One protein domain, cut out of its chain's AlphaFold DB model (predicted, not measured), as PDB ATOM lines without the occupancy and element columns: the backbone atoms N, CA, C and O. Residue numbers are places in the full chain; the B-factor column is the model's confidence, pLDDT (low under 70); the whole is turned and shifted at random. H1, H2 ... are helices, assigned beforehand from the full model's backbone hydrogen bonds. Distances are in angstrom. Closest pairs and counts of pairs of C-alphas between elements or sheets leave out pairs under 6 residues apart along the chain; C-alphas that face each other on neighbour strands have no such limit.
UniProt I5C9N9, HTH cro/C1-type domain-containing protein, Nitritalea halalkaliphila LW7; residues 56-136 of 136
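AT A GLANCE: This is residues 56 to 136 of the 136 residues of the protein "HTH cro/C1-type domain-containing protein" of Nitritalea halalkaliphila LW7 (UniProt I5C9N9). Two helical hairpins are joined end to end: H2, the longest helix, leads into H3, while H1 folds back over one end of H2 and H4 folds back over H3 at the far end. A long unnamed stretch, residues 56 to 80, forms a loose arch on the side of H1 and H4 away from H2, and the closing tail, residues 131 to 136, runs from the end of H4 toward the beginning of H1. The printed part has 81 residues with four named helices, H1, H2, H3 and H4 in that order, and no named strand; the class is all helix, though under half of the residues, 40 of 81, are in named elements. The whole is only just loose, close to compact, with a radius of gyration of the C-alphas of 14.4 A, and spans 40 by 28 by 20 A.

IN THESE COORDINATES: H2, residues 96 to 108, is 18.4 A from first to last C-alpha; it begins at C-alpha 96 (207.298, 268.918, 204.753). H1, residues 81 to 90, is 14.5 A long and begins at C-alpha 81 (210.260, 259.819, 207.516). H3, residues 110 to 116, is 10.0 A long. H4, residues 121 to 130, is 14.7 A long and ends at C-alpha 130 (202.601, 246.570, 201.866).

HOW THE PARTS SIT: H2 and H1 touch and form a helical hairpin. Their closest C-alphas, those of Ala 96 and Gly 88, are 5.1 A apart, and H2 touches H1 with residues 96 to 100 alone. They run opposite ways at a steep tilt of 39 degrees. H2 and H3 meet only through their link. H3 and H4 touch and form a second helical hairpin, with their closest C-alphas, those of Ala 114 and Arg 124, 6.4 A apart. They run opposite ways at a shallow tilt of 21 degrees. H1 is apart from H3 and from H4. H2 and H4 are only just apart, with their closest C-alphas at 8.3 A. In H2 and H3 every O i to N i+4 pair is within hydrogen-bond range; in H1 and in H4 it is 5 of 6.

THE WHOLE: The two C-alphas farthest apart, those of Arg 92 and Ser 122, are 40.9 A apart. The C-alphas of His 56 and Lys 136, the first and last printed residues, are 22.5 A apart, and residue 136 is the chain's last. The printed part has no cut. The links H1 to H2, H2 to H3 and H3 to H4 are tight. The C-alphas of residues 56 to 80 lie 9 to 18 A from the mean of all C-alphas. The mean pLDDT of the printed part is 89.9, and residue 136 alone is under 70.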
ATOM      1  N   HIS A  56     199.673 251.320 191.889       82.94
ATOM      2  CA  HIS A  56     200.300 250.498 192.920       82.94
ATOM      3  C   HIS A  56     201.026 249.320 192.253       82.94
ATOM      4  O   HIS A  56     200.399 248.393 191.739       82.94
ATOM      5  N   ALA A  57     202.358 249.374 192.243       80.56
ATOM      6  CA  ALA A  57     203.201 248.321 191.692       80.56
ATOM      7  C   ALA A  57     203.147 247.069 192.587       80.56
ATOM      8  O   ALA A  57     203.875 246.955 193.570       80.56
ATOM      9  N   TYR A  58     202.264 246.126 192.247       80.31
ATOM     10  CA  TYR A  58     202.007 244.929 193.047       80.31
ATOM     11  C   TYR A  58     202.342 243.653 192.280       80.31
ATOM     12  O   TYR A  58     201.646 243.258 191.343       80.31
ATOM     13  N   LYS A  59     203.408 242.976 192.711       81.25
ATOM     14  CA  LYS A  59     203.738 241.612 192.285       81.25
ATOM     15  C   LYS A  59     204.363 240.850 193.459       81.25
ATOM     16  O   LYS A  59     205.573 240.967 193.674       81.25
ATOM     17  N   PRO A  60     203.562 240.077 194.215       75.50
ATOM     18  CA  PRO A  60     204.050 239.279 195.336       75.50
ATOM     19  C   PRO A  60     205.264 238.434 194.950       75.50
ATOM     20  O   PRO A  60     205.276 237.797 193.897       75.50
ATOM     21  N   GLY A  61     206.303 238.458 195.785       78.06
ATOM     22  CA  GLY A  61     207.538 237.695 195.569       78.06
ATOM     23  C   GLY A  61     208.491 238.261 194.509       78.06
ATOM     24  O   GLY A  61     209.568 237.703 194.314       78.06
ATOM     25  N   SER A  62     208.157 239.364 193.829       83.81
ATOM     26  CA  SER A  62     209.075 239.995 192.880       83.81
ATOM     27  C   SER A  62     209.932 241.057 193.556       83.81
ATOM     28  O   SER A  62     209.446 242.129 193.920       83.81
ATOM     29  N   GLU A  63     211.230 240.788 193.661       74.00
ATOM     30  CA  GLU A  63     212.174 241.721 194.276       74.00
ATOM     31  C   GLU A  63     212.285 243.056 193.524       74.00
ATOM     32  O   GLU A  63     212.458 244.095 194.156       74.00
ATOM     33  N   TRP A  64     212.146 243.047 192.198       73.50
ATOM     34  CA  TRP A  64     212.257 244.252 191.373       73.50
ATOM     35  C   TRP A  64     211.009 245.136 191.418       73.50
ATOM     36  O   TRP A  64     211.134 246.355 191.448       73.50
ATOM     37  N   VAL A  65     209.816 244.537 191.453       78.06
ATOM     38  CA  VAL A  65     208.545 245.285 191.482       78.06
ATOM     39  C   VAL A  65     208.248 245.831 192.880       78.06
ATOM     40  O   VAL A  65     207.623 246.875 193.012       78.06
ATOM     41  N   SER A  66     208.738 245.162 193.926       74.06
ATOM     42  CA  SER A  66     208.471 245.538 195.323       74.06
ATOM     43  C   SER A  66     209.377 246.664 195.849       74.06
ATOM     44  O   SER A  66     209.412 246.914 197.052       74.06
ATOM     45  N   GLN A  67     210.163 247.308 194.982       78.31
ATOM     46  CA  GLN A  67     211.104 248.370 195.345       78.31
ATOM     47  C   GLN A  67     210.666 249.722 194.802       78.31
ATOM     48  O   GLN A  67     210.034 249.811 193.751       78.31
ATOM     49  N   HIS A  68     211.066 250.792 195.492       82.62
ATOM     50  CA  HIS A  68     210.882 252.132 194.957       82.62
ATOM     51  C   HIS A  68     211.739 252.310 193.691       82.62
ATOM     52  O   HIS A  68     212.925 251.964 193.680       82.62
ATOM     53  N   ALA A  69     211.128 252.816 192.614       82.19
ATOM     54  CA  ALA A  69     211.768 252.910 191.300       82.19
ATOM     55  C   ALA A  69     212.926 253.923 191.283       82.19
ATOM     56  O   ALA A  69     213.990 253.662 190.718       82.19
ATOM     57  N   LEU A  70     212.731 255.067 191.940       86.12
ATOM     58  CA  LEU A  70     213.755 256.093 192.125       86.12
ATOM     59  C   LEU A  70     214.412 255.920 193.494       86.12
ATOM     60  O   LEU A  70     213.825 255.344 194.403       86.12
ATOM     61  N   SER A  71     215.657 256.358 193.653       89.25
ATOM     62  CA  SER A  71     216.284 256.360 194.974       89.25
ATOM     63  C   SER A  71     215.922 257.630 195.741       89.25
ATOM     64  O   SER A  71     215.848 258.718 195.176       89.25
ATOM     65  N   ILE A  72     215.747 257.489 197.051       91.38
ATOM     66  CA  ILE A  72     215.603 258.584 198.009       91.38
ATOM     67  C   ILE A  72     216.833 258.530 198.907       91.38
ATOM     68  O   ILE A  72     217.045 257.539 199.601       91.38
ATOM     69  N   ASN A  73     217.691 259.550 198.839       91.75
ATOM     70  CA  ASN A  73     218.977 259.585 199.552       91.75
ATOM     71  C   ASN A  73     219.821 258.311 199.330       91.75
ATOM     72  O   ASN A  73     220.392 257.748 200.262       91.75
ATOM     73  N   GLY A  74     219.836 257.794 198.095       90.88
ATOM     74  CA  GLY A  74     220.539 256.554 197.743       90.88
ATOM     75  C   GLY A  74     219.832 255.255 198.160       90.88
ATOM     76  O   GLY A  74     220.298 254.175 197.805       90.88
ATOM     77  N   LYS A  75     218.685 255.327 198.846       90.94
ATOM     78  CA  LYS A  75     217.899 254.166 199.290       90.94
ATOM     79  C   LYS A  75     216.735 253.876 198.339       90.94
ATOM     80  O   LYS A  75     216.060 254.791 197.880       90.94
ATOM     81  N   ARG A  76     216.464 252.591 198.079       88.75
ATOM     82  CA  ARG A  76     215.254 252.105 197.366       88.75
ATOM     83  C   ARG A  76     214.324 251.248 198.239       88.75
ATOM     84  O   ARG A  76     213.208 250.932 197.830       88.75
ATOM     85  N   LYS A  77     214.788 250.867 199.433       86.38
ATOM     86  CA  LYS A  77     214.070 250.103 200.468       86.38
ATOM     87  C   LYS A  77     214.313 250.759 201.830       86.38
ATOM     88  O   LYS A  77     215.310 251.461 201.991       86.38
ATOM     89  N   GLY A  78     213.431 250.504 202.798       88.12
ATOM     90  CA  GLY A  78     213.590 251.008 204.170       88.12
ATOM     91  C   GLY A  78     213.596 252.536 204.253       88.12
ATOM     92  O   GLY A  78     214.355 253.105 205.031       88.12
ATOM     93  N   ILE A  79     212.803 253.192 203.401       90.94
ATOM     94  CA  ILE A  79     212.668 254.650 203.382       90.94
ATOM     95  C   ILE A  79     211.954 255.078 204.665       90.94
ATOM     96  O   ILE A  79     210.872 254.576 204.970       90.94
ATOM     97  N   THR A  80     212.565 255.999 205.406       93.19
ATOM     98  CA  THR A  80     212.029 256.526 206.668       93.19
ATOM     99  C   THR A  80     211.465 257.933 206.496       93.19
ATOM    100  O   THR A  80     211.755 258.619 205.514       93.19
ATOM    101  N   LYS A  81     210.706 258.418 207.487       93.81
ATOM    102  CA  LYS A  81     210.260 259.819 207.516       93.81
ATOM    103  C   LYS A  81     211.439 260.793 207.459       93.81
ATOM    104  O   LYS A  81     211.380 261.762 206.712       93.81
ATOM    105  N   ALA A  82     212.518 260.513 208.193       94.00
ATOM    106  CA  ALA A  82     213.720 261.344 208.180       94.00
ATOM    107  C   ALA A  82     214.316 261.469 206.769       94.00
ATOM    108  O   ALA A  82     214.690 262.565 206.360       94.00
ATOM    109  N   ASP A  83     214.318 260.382 205.988       94.44
ATOM    110  CA  ASP A  83     214.789 260.419 204.600       94.44
ATOM    111  C   ASP A  83     213.955 261.380 203.731       94.44
ATOM    112  O   ASP A  83     214.504 262.108 202.902       94.44
ATOM    113  N   LEU A  84     212.636 261.430 203.940       94.06
ATOM    114  CA  LEU A  84     211.744 262.348 203.225       94.06
ATOM    115  C   LEU A  84     211.909 263.803 203.684       94.06
ATOM    116  O   LEU A  84     211.834 264.720 202.864       94.06
ATOM    117  N   LEU A  85     212.160 264.030 204.976       95.19
ATOM    118  CA  LEU A  85     212.368 265.376 205.518       95.19
ATOM    119  C   LEU A  85     213.631 266.036 204.959       95.19
ATOM    120  O   LEU A  85     213.584 267.221 204.642       95.19
ATOM    121  N   VAL A  86     214.700 265.268 204.724       95.75
ATOM    122  CA  VAL A  86     215.910 265.760 204.037       95.75
ATOM    123  C   VAL A  86     215.571 266.332 202.653       95.75
ATOM    124  O   VAL A  86     216.065 267.397 202.274       95.75
ATOM    125  N   ILE A  87     214.676 265.677 201.902       93.50
ATOM    126  CA  ILE A  87     214.211 266.204 200.610       93.50
ATOM    127  C   ILE A  87     213.428 267.499 200.831       93.50
ATOM    128  O   ILE A  87     213.695 268.494 200.157       93.50
ATOM    129  N   GLY A  88     212.503 267.504 201.794       93.94
ATOM    130  CA  GLY A  88     211.726 268.684 202.170       93.94
ATOM    131  C   GLY A  88     212.599 269.906 202.466       93.94
ATOM    132  O   GLY A  88     212.330 270.992 201.953       93.94
ATOM    133  N   GLU A  89     213.684 269.721 203.215       94.25
ATOM    134  CA  GLU A  89     214.672 270.765 203.501       94.25
ATOM    135  C   GLU A  89     215.398 271.240 202.238       94.25
ATOM    136  O   GLU A  89     215.491 272.449 202.004       94.25
ATOM    137  N   SER A  90     215.850 270.315 201.381       93.88
ATOM    138  CA  SER A  90     216.591 270.655 200.154       93.88
ATOM    139  C   SER A  90     215.787 271.522 199.176       93.88
ATOM    140  O   SER A  90     216.353 272.386 198.506       93.88
ATOM    141  N   ILE A  91     214.458 271.358 199.151       93.06
ATOM    142  CA  ILE A  91     213.541 272.175 198.343       93.06
ATOM    143  C   ILE A  91     212.910 273.334 199.132       93.06
ATOM    144  O   ILE A  91     212.026 274.021 198.621       93.06
ATOM    145  N   ARG A  92     213.348 273.571 200.378       93.88
ATOM    146  CA  ARG A  92     212.852 274.626 201.282       93.88
ATOM    147  C   ARG A  92     211.347 274.536 201.577       93.88
ATOM    148  O   ARG A  92     210.677 275.552 201.786       93.88
ATOM    149  N   CYS A  93     210.801 273.322 201.624       93.69
ATOM    150  CA  CYS A  93     209.409 273.075 201.978       93.69
ATOM    151  C   CYS A  93     209.212 273.132 203.500       93.69
ATOM    152  O   CYS A  93     209.450 272.164 204.219       93.69
ATOM    153  N   LYS A  94     208.718 274.273 203.999       93.25
ATOM    154  CA  LYS A  94     208.492 274.501 205.441       93.25
ATOM    155  C   LYS A  94     207.490 273.534 206.079       93.25
ATOM    156  O   LYS A  94     207.580 273.272 207.269       93.25
ATOM    157  N   LYS A  95     206.545 273.019 205.288       95.06
ATOM    158  CA  LYS A  95     205.459 272.138 205.740       95.06
ATOM    159  C   LYS A  95     205.733 270.655 205.483       95.06
ATOM    160  O   LYS A  95     204.816 269.846 205.541       95.06
ATOM    161  N   ALA A  96     206.975 270.282 205.169       94.88
ATOM    162  CA  ALA A  96     207.298 268.918 204.753       94.88
ATOM    163  C   ALA A  96     206.840 267.860 205.771       94.88
ATOM    164  O   ALA A  96     206.237 266.868 205.375       94.88
ATOM    165  N   SER A  97     207.054 268.087 207.074       94.31
ATOM    166  CA  SER A  97     206.603 267.135 208.102       94.31
ATOM    167  C   SER A  97     205.086 266.998 208.145       94.31
ATOM    168  O   SER A  97     204.591 265.879 208.177       94.31
ATOM    169  N   GLU A  98     204.364 268.119 208.124       95.06
ATOM    170  CA  GLU A  98     202.897 268.154 208.170       95.06
ATOM    171  C   GLU A  98     202.301 267.408 206.974       95.06
ATOM    172  O   GLU A  98     201.432 266.560 207.148       95.06
ATOM    173  N   ILE A  99     202.837 267.658 205.776       94.62
ATOM    174  CA  ILE A  99     202.422 266.990 204.539       94.62
ATOM    175  C   ILE A  99     202.692 265.486 204.629       94.62
ATOM    176  O   ILE A  99     201.819 264.683 204.308       94.62
ATOM    177  N   VAL A 100     203.883 265.075 205.076       94.25
ATOM    178  CA  VAL A 100     204.209 263.646 205.217       94.25
ATOM    179  C   VAL A 100     203.277 262.969 206.223       94.25
ATOM    180  O   VAL A 100     202.819 261.855 205.969       94.25
ATOM    181  N   ASP A 101     202.961 263.635 207.333       93.81
ATOM    182  CA  ASP A 101     202.038 263.110 208.339       93.81
ATOM    183  C   ASP A 101     200.611 262.976 207.795       93.81
ATOM    184  O   ASP A 101     199.993 261.926 207.966       93.81
ATOM    185  N   GLU A 102     200.106 263.995 207.101       95.12
ATOM    186  CA  GLU A 102     198.782 263.986 206.471       95.12
ATOM    187  C   GLU A 102     198.652 262.863 205.435       95.12
ATOM    188  O   GLU A 102     197.678 262.102 205.445       95.12
ATOM    189  N   ILE A 103     199.655 262.708 204.567       93.50
ATOM    190  CA  ILE A 103     199.664 261.655 203.549       93.50
ATOM    191  C   ILE A 103     199.754 260.273 204.199       93.50
ATOM    192  O   ILE A 103     199.007 259.378 203.807       93.50
ATOM    193  N   ASN A 104     200.601 260.087 205.218       94.06
ATOM    194  CA  ASN A 104     200.702 258.812 205.935       94.06
ATOM    195  C   ASN A 104     199.359 258.424 206.579       94.06
ATOM    196  O   ASN A 104     198.934 257.275 206.477       94.06
ATOM    197  N   GLU A 105     198.650 259.378 207.189       94.12
ATOM    198  CA  GLU A 105     197.317 259.125 207.750       94.12
ATOM    199  C   GLU A 105     196.253 258.871 206.678       94.12
ATOM    200  O   GLU A 105     195.397 258.005 206.855       94.12
ATOM    201  N   THR A 106     196.327 259.550 205.535       94.19
ATOM    202  CA  THR A 106     195.408 259.316 204.411       94.19
ATOM    203  C   THR A 106     195.604 257.921 203.820       94.19
ATOM    204  O   THR A 106     194.636 257.190 203.611       94.19
ATOM    205  N   VAL A 107     196.855 257.494 203.619       93.31
ATOM    206  CA  VAL A 107     197.189 256.154 203.113       93.31
ATOM    207  C   VAL A 107     196.735 255.060 204.087       93.31
ATOM    208  O   VAL A 107     196.249 254.020 203.645       93.31
ATOM    209  N   LYS A 108     196.782 255.295 205.407       92.62
ATOM    210  CA  LYS A 108     196.234 254.357 206.411       92.62
ATOM    211  C   LYS A 108     194.734 254.109 206.256       92.62
ATOM    212  O   LYS A 108     194.251 253.039 206.627       92.62
ATOM    213  N   GLN A 109     193.996 255.043 205.661       95.38
ATOM    214  CA  GLN A 109     192.578 254.862 205.346       95.38
ATOM    215  C   GLN A 109     192.340 253.991 204.101       95.38
ATOM    216  O   GLN A 109     191.192 253.829 203.697       95.38
ATOM    217  N   TRP A 110     193.382 253.384 203.515       95.38
ATOM    218  CA  TRP A 110     193.307 252.536 202.322       95.38
ATOM    219  C   TRP A 110     192.111 251.584 202.307       95.38
ATOM    220  O   TRP A 110     191.371 251.565 201.329       95.38
ATOM    221  N   LYS A 111     191.882 250.822 203.386       95.50
ATOM    222  CA  LYS A 111     190.770 249.861 203.434       95.50
ATOM    223  C   LYS A 111     189.415 250.533 203.209       95.50
ATOM    224  O   LYS A 111     188.628 250.018 202.429       95.50
ATOM    225  N   ARG A 112     189.189 251.701 203.823       97.25
ATOM    226  CA  ARG A 112     187.956 252.483 203.663       97.25
ATOM    227  C   ARG A 112     187.733 252.859 202.199       97.25
ATOM    228  O   ARG A 112     186.695 252.526 201.644       97.25
ATOM    229  N   PHE A 113     188.725 253.484 201.565       95.75
ATOM    230  CA  PHE A 113     188.621 253.893 200.162       95.75
ATOM    231  C   PHE A 113     188.475 252.695 199.218       95.75
ATOM    232  O   PHE A 113     187.649 252.711 198.310       95.75
ATOM    233  N   ALA A 114     189.253 251.638 199.449       95.56
ATOM    234  CA  ALA A 114     189.201 250.415 198.662       95.56
ATOM    235  C   ALA A 114     187.826 249.734 198.746       95.56
ATOM    236  O   ALA A 114     187.354 249.198 197.745       95.56
ATOM    237  N   ASP A 115     187.169 249.786 199.907       96.12
ATOM    238  CA  ASP A 115     185.815 249.265 200.093       96.12
ATOM    239  C   ASP A 115     184.765 250.135 199.387       96.12
ATOM    240  O   ASP A 115     183.898 249.598 198.697       96.12
ATOM    241  N   GLU A 116     184.880 251.465 199.480       97.06
ATOM    242  CA  GLU A 116     184.000 252.422 198.787       97.06
ATOM    243  C   GLU A 116     183.993 252.191 197.263       97.06
ATOM    244  O   GLU A 116     182.932 252.194 196.633       97.06
ATOM    245  N   VAL A 117     185.162 251.905 196.675       95.31
ATOM    246  CA  VAL A 117     185.308 251.609 195.237       95.31
ATOM    247  C   VAL A 117     185.267 250.112 194.896       95.31
ATOM    248  O   VAL A 117     185.504 249.733 193.750       95.31
ATOM    249  N   LYS A 118     184.924 249.250 195.864       96.19
ATOM    250  CA  LYS A 118     184.703 247.801 195.685       96.19
ATOM    251  C   LYS A 118     185.914 247.028 195.141       96.19
ATOM    252  O   LYS A 118     185.768 246.107 194.331       96.19
ATOM    253  N   VAL A 119     187.119 247.352 195.607       94.62
ATOM    254  CA  VAL A 119     188.317 246.536 195.351       94.62
ATOM    255  C   VAL A 119     188.101 245.129 195.915       94.62
ATOM    256  O   VAL A 119     187.575 244.953 197.013       94.62
ATOM    257  N   LYS A 120     188.540 244.098 195.181       96.31
ATOM    258  CA  LYS A 120     188.439 242.702 195.631       96.31
ATOM    259  C   LYS A 120     189.076 242.547 197.028       96.31
ATOM    260  O   LYS A 120     190.256 242.878 197.162       96.31
ATOM    261  N   PRO A 121     188.381 241.970 198.032       95.81
ATOM    262  CA  PRO A 121     188.872 241.918 199.414       95.81
ATOM    263  C   PRO A 121     190.264 241.299 199.561       95.81
ATOM    264  O   PRO A 121     191.114 241.846 200.255       95.81
ATOM    265  N   SER A 122     190.536 240.214 198.826       94.38
ATOM    266  CA  SER A 122     191.856 239.578 198.826       94.38
ATOM    267  C   SER A 122     192.961 240.536 198.368       94.38
ATOM    268  O   SER A 122     194.021 240.580 198.973       94.38
ATOM    269  N   LEU A 123     192.712 241.322 197.314       92.50
ATOM    270  CA  LEU A 123     193.684 242.280 196.788       92.50
ATOM    271  C   LEU A 123     193.839 243.476 197.732       92.50
ATOM    272  O   LEU A 123     194.960 243.878 198.024       92.50
ATOM    273  N   ARG A 124     192.727 244.007 198.255       95.06
ATOM    274  CA  ARG A 124     192.723 245.079 199.260       95.06
ATOM    275  C   ARG A 124     193.610 244.719 200.448       95.06
ATOM    276  O   ARG A 124     194.440 245.533 200.850       95.06
ATOM    277  N   ASP A 125     193.414 243.527 201.007       94.56
ATOM    278  CA  ASP A 125     194.106 243.089 202.218       94.56
ATOM    279  C   ASP A 125     195.581 242.780 201.966       94.56
ATOM    280  O   ASP A 125     196.413 243.061 202.828       94.56
ATOM    281  N   GLU A 126     195.929 242.271 200.786       92.44
ATOM    282  CA  GLU A 126     197.326 242.090 200.401       92.44
ATOM    283  C   GLU A 126     198.050 243.423 200.192       92.44
ATOM    284  O   GLU A 126     199.136 243.612 200.736       92.44
ATOM    285  N   ILE A 127     197.439 244.378 199.481       91.56
ATOM    286  CA  ILE A 127     197.996 245.729 199.310       91.56
ATOM    287  C   ILE A 127     198.171 246.401 200.674       91.56
ATOM    288  O   ILE A 127     199.225 246.978 200.938       91.56
ATOM    289  N   ALA A 128     197.192 246.267 201.576       92.56
ATOM    290  CA  ALA A 128     197.247 246.855 202.916       92.56
ATOM    291  C   ALA A 128     198.486 246.412 203.714       92.56
ATOM    292  O   ALA A 128     199.028 247.205 204.478       92.56
ATOM    293  N   LYS A 129     198.962 245.173 203.522       90.62
ATOM    294  CA  LYS A 129     200.178 244.658 204.180       90.62
ATOM    295  C   LYS A 129     201.464 245.313 203.671       90.62
ATOM    296  O   LYS A 129     202.482 245.239 204.351       90.62
ATOM    297  N   THR A 130     201.434 245.918 202.485       87.69
ATOM    298  CA  THR A 130     202.601 246.570 201.866       87.69
ATOM    299  C   THR A 130     202.740 248.045 202.242       87.69
ATOM    300  O   THR A 130     203.794 248.635 202.013       87.69
ATOM    301  N   LEU A 131     201.689 248.651 202.807       89.25
ATOM    302  CA  LEU A 131     201.685 250.067 203.166       89.25
ATOM    303  C   LEU A 131     202.591 250.314 204.375       89.25
ATOM    304  O   LEU A 131     202.520 249.615 205.386       89.25
ATOM    305  N   LEU A 132     203.453 251.322 204.257       86.19
ATOM    306  CA  LEU A 132     204.398 251.700 205.303       86.19
ATOM    307  C   LEU A 132     203.710 252.555 206.371       86.19
ATOM    308  O   LEU A 132     202.809 253.330 206.064       86.19
ATOM    309  N   ASP A 133     204.188 252.452 207.612       86.38
ATOM    310  CA  ASP A 133     203.841 253.395 208.674       86.38
ATOM    311  C   ASP A 133     205.063 254.235 209.033       86.38
ATOM    312  O   ASP A 133     205.984 253.768 209.703       86.38
ATOM    313  N   LEU A 134     205.063 255.483 208.569       84.31
ATOM    314  CA  LEU A 134     206.182 256.411 208.729       84.31
ATOM    315  C   LEU A 134     206.201 257.135 210.087       84.31
ATOM    316  O   LEU A 134     207.052 257.997 210.298       84.31
ATOM    317  N   LYS A 135     205.274 256.819 211.001       71.25
ATOM    318  CA  LYS A 135     205.249 257.377 212.367       71.25
ATOM    319  C   LYS A 135     206.017 256.545 213.400       71.25
ATOM    320  O   LYS A 135     206.077 256.960 214.556       71.25
ATOM    321  N   LYS A 136     206.545 255.385 213.010       56.47
ATOM    322  CA  LYS A 136     207.388 254.547 213.871       56.47
ATOM    323  C   LYS A 136     208.831 255.026 213.913       56.47
ATOM    324  O   LYS A 136     209.320 255.507 212.866       56.47
TER     325      LYS A 136